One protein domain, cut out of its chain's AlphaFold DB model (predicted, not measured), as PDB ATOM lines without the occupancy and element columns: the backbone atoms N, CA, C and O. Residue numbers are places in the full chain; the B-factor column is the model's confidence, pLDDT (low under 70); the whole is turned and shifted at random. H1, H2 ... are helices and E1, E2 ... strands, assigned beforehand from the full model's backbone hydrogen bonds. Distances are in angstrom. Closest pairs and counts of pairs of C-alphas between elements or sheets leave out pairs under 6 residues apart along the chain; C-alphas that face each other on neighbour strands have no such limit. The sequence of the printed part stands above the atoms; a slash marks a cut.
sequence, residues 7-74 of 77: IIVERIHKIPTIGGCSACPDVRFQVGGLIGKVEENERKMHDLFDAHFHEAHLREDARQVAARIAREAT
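Overview. This is residues 7 to 74 of the 77 residues of an uncharacterized protein of Acidobacteria bacterium (UniProt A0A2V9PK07). A small three-stranded sheet packs along the first half of one long helix, H1, whose second half, residues 58 to 74, sticks out as a free arm; the sheet's other face is bare. The printed part has 68 residues, with E1, E2, E3 and H1 in that order, of mixed class, helices and strands. The antiparallel sheet, order E1, E2, E3, is a meander, each strand the antiparallel neighbour of the one before. The whole is only just extended, close to loose, with a radius of gyration of the C-alphas of 16.5 A, and spans 57 by 18 by 12 A.

Arrangement. E1, residues 7 to 12, and E2, residues 15 to 21, form an antiparallel hairpin at 156 degrees, with N 9 and O 18 within hydrogen-bond range at 2.8 A. E3, residues 24 to 30, forms a second hairpin with E2 at 152 degrees, with N 29 and O 19 at 2.8 A. H1, residues 38 to 74, is on the sheet, making two layers, a helix on one face of a sheet; its height over the sheet is 9.9 A. It lies over E2 and E3 and runs along the strands, at 4 degrees to E2 on the local plane. Its closest C-alphas to E2 are Val 38 and Ile 15, 4.9 A apart, and to E3 Met 45 and Phe 29, 6.3 A apart. E1 and H1 are near each other. In H1, 30 of 33 O i to N i+4 pairs are within hydrogen-bond range.

Along the chain. E1 begins at C-alpha 7 (50.082, 120.407, 249.509). E2 measures 18.0 A, E1 15.0 A and E3 14.7 A. H1 measures 52.5 A, has a kink of 29 degrees near residue 52, and ends at C-alpha 74 (80.809, 96.050, 256.616).

Size, cuts and confidence. The C-alphas of Ile 35 and Thr 74 are the farthest apart, 57.4 A. The printed part has no cut and no long link. The pLDDT is under 70 at residues 32 to 36 and 59 to 74.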
ATOM      1  N   ILE A   7      51.501 120.595 249.815       93.69
ATOM      2  CA  ILE A   7      50.082 120.407 249.509       93.69
ATOM      3  C   ILE A   7      49.261 121.497 250.190       93.69
ATOM      4  O   ILE A   7      49.569 121.911 251.304       93.69
ATOM      5  N   ILE A   8      48.198 121.963 249.533       91.81
ATOM      6  CA  ILE A   8      47.245 122.895 250.143       91.81
ATOM      7  C   ILE A   8      46.146 122.076 250.812       91.81
ATOM      8  O   ILE A   8      45.426 121.344 250.136       91.81
ATOM      9  N   VAL A   9      46.031 122.211 252.129       91.69
ATOM     10  CA  VAL A   9      45.049 121.498 252.956       91.69
ATOM     11  C   VAL A   9      43.759 122.304 253.066       91.69
ATOM     12  O   VAL A   9      42.673 121.740 252.974       91.69
ATOM     13  N   GLU A  10      43.864 123.627 253.214       89.94
ATOM     14  CA  GLU A  10      42.705 124.506 253.369       89.94
ATOM     15  C   GLU A  10      42.851 125.810 252.580       89.94
ATOM     16  O   GLU A  10      43.924 126.423 252.514       89.94
ATOM     17  N   ARG A  11      41.724 126.245 252.005       89.00
ATOM     18  CA  ARG A  11      41.559 127.550 251.364       89.00
ATOM     19  C   ARG A  11      40.345 128.261 251.950       89.00
ATOM     20  O   ARG A  11      39.261 127.686 251.997       89.00
ATOM     21  N   ILE A  12      40.494 129.541 252.266       86.75
ATOM     22  CA  ILE A  12      39.400 130.426 252.676       86.75
ATOM     23  C   ILE A  12      39.239 131.508 251.605       86.75
ATOM     24  O   ILE A  12      40.185 132.223 251.303       86.75
ATOM     25  N   HIS A  13      38.053 131.638 250.998       83.75
ATOM     26  CA  HIS A  13      37.798 132.610 249.916       83.75
ATOM     27  C   HIS A  13      38.864 132.588 248.798       83.75
ATOM     28  O   HIS A  13      39.267 133.630 248.288       83.75
ATOM     29  N   LYS A  14      39.312 131.384 248.405       83.19
ATOM     30  CA  LYS A  14      40.395 131.111 247.428       83.19
ATOM     31  C   LYS A  14      41.820 131.408 247.913       83.19
ATOM     32  O   LYS A  14      42.762 131.008 247.234       83.19
ATOM     33  N   ILE A  15      41.980 132.025 249.078       85.12
ATOM     34  CA  ILE A  15      43.275 132.281 249.707       85.12
ATOM     35  C   ILE A  15      43.720 130.998 250.421       85.12
ATOM     36  O   ILE A  15      42.969 130.493 251.258       85.12
ATOM     37  N   PRO A  16      44.897 130.433 250.109       87.06
ATOM     38  CA  PRO A  16      45.428 129.307 250.864       87.06
ATOM     39  C   PRO A  16      45.784 129.763 252.283       87.06
ATOM     40  O   PRO A  16      46.473 130.767 252.471       87.06
ATOM     41  N   THR A  17      45.286 129.034 253.280       89.19
ATOM     42  CA  THR A  17      45.468 129.352 254.710       89.19
ATOM     43  C   THR A  17      46.174 128.241 255.465       89.19
ATOM     44  O   THR A  17      46.951 128.524 256.376       89.19
ATOM     45  N   ILE A  18      45.979 126.986 255.046       91.81
ATOM     46  CA  ILE A  18      46.694 125.836 255.603       91.81
ATOM     47  C   ILE A  18      47.322 125.019 254.476       91.81
ATOM     48  O   ILE A  18      46.638 124.558 253.562       91.81
ATOM     49  N   GLY A  19      48.636 124.847 254.551       92.62
ATOM     50  CA  GLY A  19      49.423 123.929 253.739       92.62
ATOM     51  C   GLY A  19      49.930 122.753 254.570       92.62
ATOM     52  O   GLY A  19      49.783 122.731 255.792       92.62
ATOM     53  N   GLY A  20      50.547 121.776 253.922       93.75
ATOM     54  CA  GLY A  20      51.171 120.633 254.580       93.75
ATOM     55  C   GLY A  20      52.265 120.012 253.724       93.75
ATOM     56  O   GLY A  20      52.441 120.372 252.559       93.75
ATOM     57  N   CYS A  21      53.005 119.075 254.304       94.12
ATOM     58  CA  CYS A  21      53.998 118.291 253.579       94.12
ATOM     59  C   CYS A  21      53.382 116.959 253.137       94.12
ATOM     60  O   CYS A  21      52.828 116.230 253.956       94.12
ATOM     61  N   SER A  22      53.525 116.594 251.860       91.69
ATOM     62  CA  SER A  22      53.014 115.315 251.340       91.69
ATOM     63  C   SER A  22      53.625 114.078 252.017       91.69
ATOM     64  O   SER A  22      53.058 112.992 251.933       91.69
ATOM     65  N   ALA A  23      54.799 114.221 252.638       89.94
ATOM     66  CA  ALA A  23      55.520 113.142 253.310       89.94
ATOM     67  C   ALA A  23      55.330 113.133 254.839       89.94
ATOM     68  O   ALA A  23      55.651 112.130 255.473       89.94
ATOM     69  N   CYS A  24      54.802 114.211 255.431       89.94
ATOM     70  CA  CYS A  24      54.622 114.339 256.878       89.94
ATOM     71  C   CYS A  24      53.158 114.677 257.205       89.94
ATOM     72  O   CYS A  24      52.785 115.851 257.147       89.94
ATOM     73  N   PRO A  25      52.324 113.682 257.569       85.75
ATOM     74  CA  PRO A  25      50.888 113.888 257.783       85.75
ATOM     75  C   PRO A  25      50.571 114.824 258.961       85.75
ATOM     76  O   PRO A  25      49.533 115.486 258.960       85.75
ATOM     77  N   ASP A  26      51.475 114.916 259.938       89.75
ATOM     78  CA  ASP A  26      51.315 115.749 261.133       89.75
ATOM     79  C   ASP A  26      51.796 117.199 260.945       89.75
ATOM     80  O   ASP A  26      51.562 118.050 261.803       89.75
ATOM     81  N   VAL A  27      52.454 117.516 259.823       91.00
ATOM     82  CA  VAL A  27      53.032 118.846 259.579       91.00
ATOM     83  C   VAL A  27      52.037 119.731 258.840       91.00
ATOM     84  O   VAL A  27      51.651 119.451 257.703       91.00
ATOM     85  N   ARG A  28      51.655 120.840 259.481       92.69
ATOM     86  CA  ARG A  28      50.753 121.853 258.919       92.69
ATOM     87  C   ARG A  28      51.407 123.229 258.923       92.69
ATOM     88  O   ARG A  28      51.880 123.699 259.954       92.69
ATOM     89  N   PHE A  29      51.377 123.886 257.771       91.12
ATOM     90  CA  PHE A  29      51.859 125.247 257.569       91.12
ATOM     91  C   PHE A  29      50.670 126.199 257.590       91.12
ATOM     92  O   PHE A  29      49.912 126.273 256.624       91.12
ATOM     93  N   GLN A  30      50.485 126.914 258.693       90.38
ATOM     94  CA  GLN A  30      49.428 127.911 258.797       90.38
ATOM     95  C   GLN A  30      49.980 129.284 258.414       90.38
ATOM     96  O   GLN A  30      50.897 129.796 259.055       90.38
ATOM     97  N   VAL A  31      49.400 129.889 257.382       84.31
ATOM     98  CA  VAL A  31      49.654 131.286 257.003       84.31
ATOM     99  C   VAL A  31      48.415 132.116 257.331       84.31
ATOM    100  O   VAL A  31      47.302 131.592 257.358       84.31
ATOM    101  N   GLY A  32      48.623 133.389 257.676       69.62
ATOM    102  CA  GLY A  32      47.612 134.273 258.271       69.62
ATOM    103  C   GLY A  32      46.254 134.318 257.548       69.62
ATOM    104  O   GLY A  32      46.138 133.969 256.375       69.62
ATOM    105  N   GLY A  33      45.225 134.750 258.291       64.56
ATOM    106  CA  GLY A  33      43.808 134.691 257.903       64.56
ATOM    107  C   GLY A  33      43.389 135.576 256.718       64.56
ATOM    108  O   GLY A  33      44.220 136.077 255.973       64.56
ATOM    109  N   LEU A  34      42.069 135.785 256.582       58.66
ATOM    110  CA  LEU A  34      41.328 136.445 255.477       58.66
ATOM    111  C   LEU A  34      41.896 137.765 254.907       58.66
ATOM    112  O   LEU A  34      41.413 138.239 253.881       58.66
ATOM    113  N   ILE A  35      42.871 138.377 255.572       61.75
ATOM    114  CA  ILE A  35      43.461 139.673 255.249       61.75
ATOM    115  C   ILE A  35      44.887 139.432 254.734       61.75
ATOM    116  O   ILE A  35      45.873 139.661 255.428       61.75
ATOM    117  N   GLY A  36      44.995 138.909 253.515       63.09
ATOM    118  CA  GLY A  36      46.265 138.676 252.829       63.09
ATOM    119  C   GLY A  36      46.038 138.477 251.332       63.09
ATOM    120  O   GLY A  36      45.016 137.922 250.927       63.09
ATOM    121  N   LYS A  37      46.960 138.954 250.486       77.88
ATOM    122  CA  LYS A  37      46.921 138.632 249.051       77.88
ATOM    123  C   LYS A  37      47.259 137.153 248.873       77.88
ATOM    124  O   LYS A  37      48.169 136.654 249.531       77.88
ATOM    125  N   VAL A  38      46.560 136.481 247.957       84.00
ATOM    126  CA  VAL A  38      46.766 135.056 247.627       84.00
ATOM    127  C   VAL A  38      48.254 134.744 247.437       84.00
ATOM    128  O   VAL A  38      48.781 133.873 248.120       84.00
ATOM    129  N   GLU A  39      48.945 135.543 246.623       85.56
ATOM    130  CA  GLU A  39      50.374 135.382 246.318       85.56
ATOM    131  C   GLU A  39      51.285 135.499 247.550       85.56
ATOM    132  O   GLU A  39      52.315 134.834 247.644       85.56
ATOM    133  N   GLU A  40      50.922 136.347 248.515       86.56
ATOM    134  CA  GLU A  40      51.706 136.539 249.738       86.56
ATOM    135  C   GLU A  40      51.596 135.324 250.659       86.56
ATOM    136  O   GLU A  40      52.588 134.893 251.249       86.56
ATOM    137  N   ASN A  41      50.394 134.756 250.759       86.81
ATOM    138  CA  ASN A  41      50.153 133.541 251.528       86.81
ATOM    139  C   ASN A  41      50.794 132.319 250.862       86.81
ATOM    140  O   ASN A  41      51.389 131.500 251.559       86.81
ATOM    141  N   GLU A  42      50.740 132.223 249.532       87.62
ATOM    142  CA  GLU A  42      51.436 131.173 248.781       87.62
ATOM    143  C   GLU A  42      52.950 131.251 248.984       87.62
ATOM    144  O   GLU A  42      53.572 130.236 249.294       87.62
ATOM    145  N   ARG A  43      53.540 132.452 248.903       90.25
ATOM    146  CA  ARG A  43      54.973 132.640 249.163       90.25
ATOM    147  C   ARG A  43      55.348 132.199 250.579       90.25
ATOM    148  O   ARG A  43      56.232 131.365 250.730       90.25
ATOM    149  N   LYS A  44      54.621 132.673 251.598       90.50
ATOM    150  CA  LYS A  44      54.864 132.292 253.002       90.50
ATOM    151  C   LYS A  44      54.725 130.781 253.220       90.50
ATOM    152  O   LYS A  44      55.500 130.208 253.979       90.50
ATOM    153  N   MET A  45      53.766 130.123 252.565       91.25
ATOM    154  CA  MET A  45      53.644 128.661 252.638       91.25
ATOM    155  C   MET A  45      54.832 127.953 251.999       91.25
ATOM    156  O   MET A  45      55.311 126.965 252.550       91.25
ATOM    157  N   HIS A  46      55.299 128.444 250.852       91.88
ATOM    158  CA  HIS A  46      56.483 127.901 250.202       91.88
ATOM    159  C   HIS A  46      57.732 128.057 251.072       91.88
ATOM    160  O   HIS A  46      58.463 127.082 251.212       91.88
ATOM    161  N   ASP A  47      57.928 129.210 251.714       92.94
ATOM    162  CA  ASP A  47      59.049 129.434 252.638       92.94
ATOM    163  C   ASP A  47      58.998 128.472 253.842       92.94
ATOM    164  O   ASP A  47      60.011 127.882 254.219       92.94
ATOM    165  N   LEU A  48      57.810 128.250 254.422       92.81
ATOM    166  CA  LEU A  48      57.622 127.295 255.524       92.81
ATOM    167  C   LEU A  48      57.886 125.847 255.093       92.81
ATOM    168  O   LEU A  48      58.504 125.080 255.835       92.81
ATOM    169  N   PHE A  49      57.426 125.470 253.899       93.44
ATOM    170  CA  PHE A  49      57.701 124.154 253.337       93.44
ATOM    171  C   PHE A  49      59.188 123.962 253.049       93.44
ATOM    172  O   PHE A  49      59.718 122.904 253.367       93.44
ATOM    173  N   ASP A  50      59.858 124.960 252.479       91.81
ATOM    174  CA  ASP A  50      61.280 124.886 252.150       91.81
ATOM    175  C   ASP A  50      62.141 124.737 253.413       91.81
ATOM    176  O   ASP A  50      63.006 123.861 253.471       91.81
ATOM    177  N   ALA A  51      61.833 125.500 254.466       91.75
ATOM    178  CA  ALA A  51      62.476 125.349 255.769       91.75
ATOM    179  C   ALA A  51      62.279 123.933 256.337       91.75
ATOM    180  O   ALA A  51      63.248 123.251 256.677       91.75
ATOM    181  N   HIS A  52      61.035 123.443 256.352       91.12
ATOM    182  CA  HIS A  52      60.734 122.080 256.791       91.12
ATOM    183  C   HIS A  52      61.455 121.023 255.946       91.12
ATOM    184  O   HIS A  52      62.000 120.063 256.485       91.12
ATOM    185  N   PHE A  53      61.487 121.197 254.626       89.94
ATOM    186  CA  PHE A  53      62.133 120.272 253.707       89.94
ATOM    187  C   PHE A  53      63.638 120.177 253.966       89.94
ATOM    188  O   PHE A  53      64.182 119.072 254.056       89.94
ATOM    189  N   HIS A  54      64.306 121.314 254.149       87.75
ATOM    190  CA  HIS A  54      65.730 121.355 254.467       87.75
ATOM    191  C   HIS A  54      66.051 120.696 255.816       87.75
ATOM    192  O   HIS A  54      67.039 119.963 255.925       87.75
ATOM    193  N   GLU A  55      65.217 120.907 256.833       86.81
ATOM    194  CA  GLU A  55      65.463 120.363 258.171       86.81
ATOM    195  C   GLU A  55      65.098 118.879 258.305       86.81
ATOM    196  O   GLU A  55      65.876 118.107 258.875       86.81
ATOM    197  N   ALA A  56      63.937 118.475 257.783       83.75
ATOM    198  CA  ALA A  56      63.365 117.146 257.994       83.75
ATOM    199  C   ALA A  56      63.711 116.152 256.881       83.75
ATOM    200  O   ALA A  56      63.936 114.981 257.162       83.75
ATOM    201  N   HIS A  57      63.786 116.591 255.621       83.25
ATOM    202  CA  HIS A  57      63.964 115.677 254.489       83.25
ATOM    203  C   HIS A  57      65.397 115.661 253.966       83.25
ATOM    204  O   HIS A  57      65.959 114.587 253.769       83.25
ATOM    205  N   LEU A  58      66.052 116.817 253.833       75.12
ATOM    206  CA  LEU A  58      67.429 116.863 253.330       75.12
ATOM    207  C   LEU A  58      68.431 116.207 254.299       75.12
ATOM    208  O   LEU A  58      69.367 115.516 253.890       75.12
ATOM    209  N   ARG A  59      68.227 116.405 255.606       63.78
ATOM    210  CA  ARG A  59      69.085 115.838 256.657       63.78
ATOM    211  C   ARG A  59      68.902 114.331 256.813       63.78
ATOM    212  O   ARG A  59      69.855 113.629 257.154       63.78
ATOM    213  N   GLU A  60      67.688 113.845 256.592       58.06
ATOM    214  CA  GLU A  60      67.345 112.435 256.744       58.06
ATOM    215  C   GLU A  60      67.806 111.609 255.537       58.06
ATOM    216  O   GLU A  60      68.402 110.551 255.737       58.06
ATOM    217  N   ASP A  61      67.693 112.145 254.314       58.84
ATOM    218  CA  ASP A  61      68.294 111.556 253.106       58.84
ATOM    219  C   ASP A  61      69.815 111.385 253.265       58.84
ATOM    220  O   ASP A  61      70.352 110.298 253.047       58.84
ATOM    221  N   ALA A  62      70.521 112.416 253.742       58.78
ATOM    222  CA  ALA A  62      71.970 112.342 253.954       58.78
ATOM    223  C   ALA A  62      72.365 111.270 254.991       58.78
ATOM    224  O   ALA A  62      73.351 110.550 254.808       58.78
ATOM    225  N   ARG A  63      71.586 111.128 256.072       59.41
ATOM    226  CA  ARG A  63      71.810 110.100 257.102       59.41
ATOM    227  C   ARG A  63      71.498 108.694 256.595       59.41
ATOM    228  O   ARG A  63      72.258 107.776 256.895       59.41
ATOM    229  N   GLN A  64      70.425 108.516 255.827       61.09
ATOM    230  CA  GLN A  64      70.079 107.220 255.238       61.09
ATOM    231  C   GLN A  64      71.116 106.771 254.205       61.09
ATOM    232  O   GLN A  64      71.519 105.608 254.214       61.09
ATOM    233  N   VAL A  65      71.608 107.691 253.370       62.00
ATOM    234  CA  VAL A  65      72.691 107.409 252.418       62.00
ATOM    235  C   VAL A  65      73.969 107.004 253.156       62.00
ATOM    236  O   VAL A  65      74.551 105.969 252.838       62.00
ATOM    237  N   ALA A  66      74.374 107.750 254.189       62.62
ATOM    238  CA  ALA A  66      75.552 107.408 254.987       62.62
ATOM    239  C   ALA A  66      75.413 106.046 255.695       62.62
ATOM    240  O   ALA A  66      76.349 105.247 255.692       62.62
ATOM    241  N   ALA A  67      74.238 105.751 256.261       65.75
ATOM    242  CA  ALA A  67      73.962 104.468 256.903       65.75
ATOM    243  C   ALA A  67      74.008 103.297 255.908       65.75
ATOM    244  O   ALA A  67      74.506 102.224 256.248       65.75
ATOM    245  N   ARG A  68      73.525 103.503 254.679       63.66
ATOM    246  CA  ARG A  68      73.590 102.501 253.613       63.66
ATOM    247  C   ARG A  68      75.035 102.221 253.190       63.66
ATOM    248  O   ARG A  68      75.435 101.062 253.181       63.66
ATOM    249  N   ILE A  69      75.830 103.265 252.950       67.12
ATOM    250  CA  ILE A  69      77.256 103.131 252.599       67.12
ATOM    251  C   ILE A  69      78.028 102.389 253.703       67.12
ATOM    252  O   ILE A  69      78.834 101.507 253.413       67.12
ATOM    253  N   ALA A  70      77.763 102.700 254.976       69.38
ATOM    254  CA  ALA A  70      78.420 102.039 256.103       69.38
ATOM    255  C   ALA A  70      78.066 100.541 256.228       69.38
ATOM    256  O   ALA A  70      78.918  99.742 256.622       69.38
ATOM    257  N   ARG A  71      76.834 100.142 255.880       66.56
ATOM    258  CA  ARG A  71      76.429  98.725 255.845       66.56
ATOM    259  C   ARG A  71      77.098  97.973 254.695       66.56
ATOM    260  O   ARG A  71      77.739  96.958 254.936       66.56
ATOM    261  N   GLU A  72      77.089  98.539 253.489       68.56
ATOM    262  CA  GLU A  72      77.761  97.930 252.327       68.56
ATOM    263  C   GLU A  72      79.277  97.750 252.563       68.56
ATOM    264  O   GLU A  72      79.862  96.751 252.152       68.56
ATOM    265  N   ALA A  73      79.913  98.662 253.307       66.62
ATOM    266  CA  ALA A  73      81.324  98.552 253.682       66.62
ATOM    267  C   ALA A  73      81.624  97.480 254.754       66.62
ATOM    268  O   ALA A  73      82.779  97.076 254.897       66.62
ATOM    269  N   THR A  74      80.628  97.031 255.525       66.88
ATOM    270  CA  THR A  74      80.809  96.050 256.616       66.88
ATOM    271  C   THR A  74      80.385  94.632 256.240       66.88
ATOM    272  O   THR A  74      80.882  93.685 256.844       66.88
TER     273      THR A  74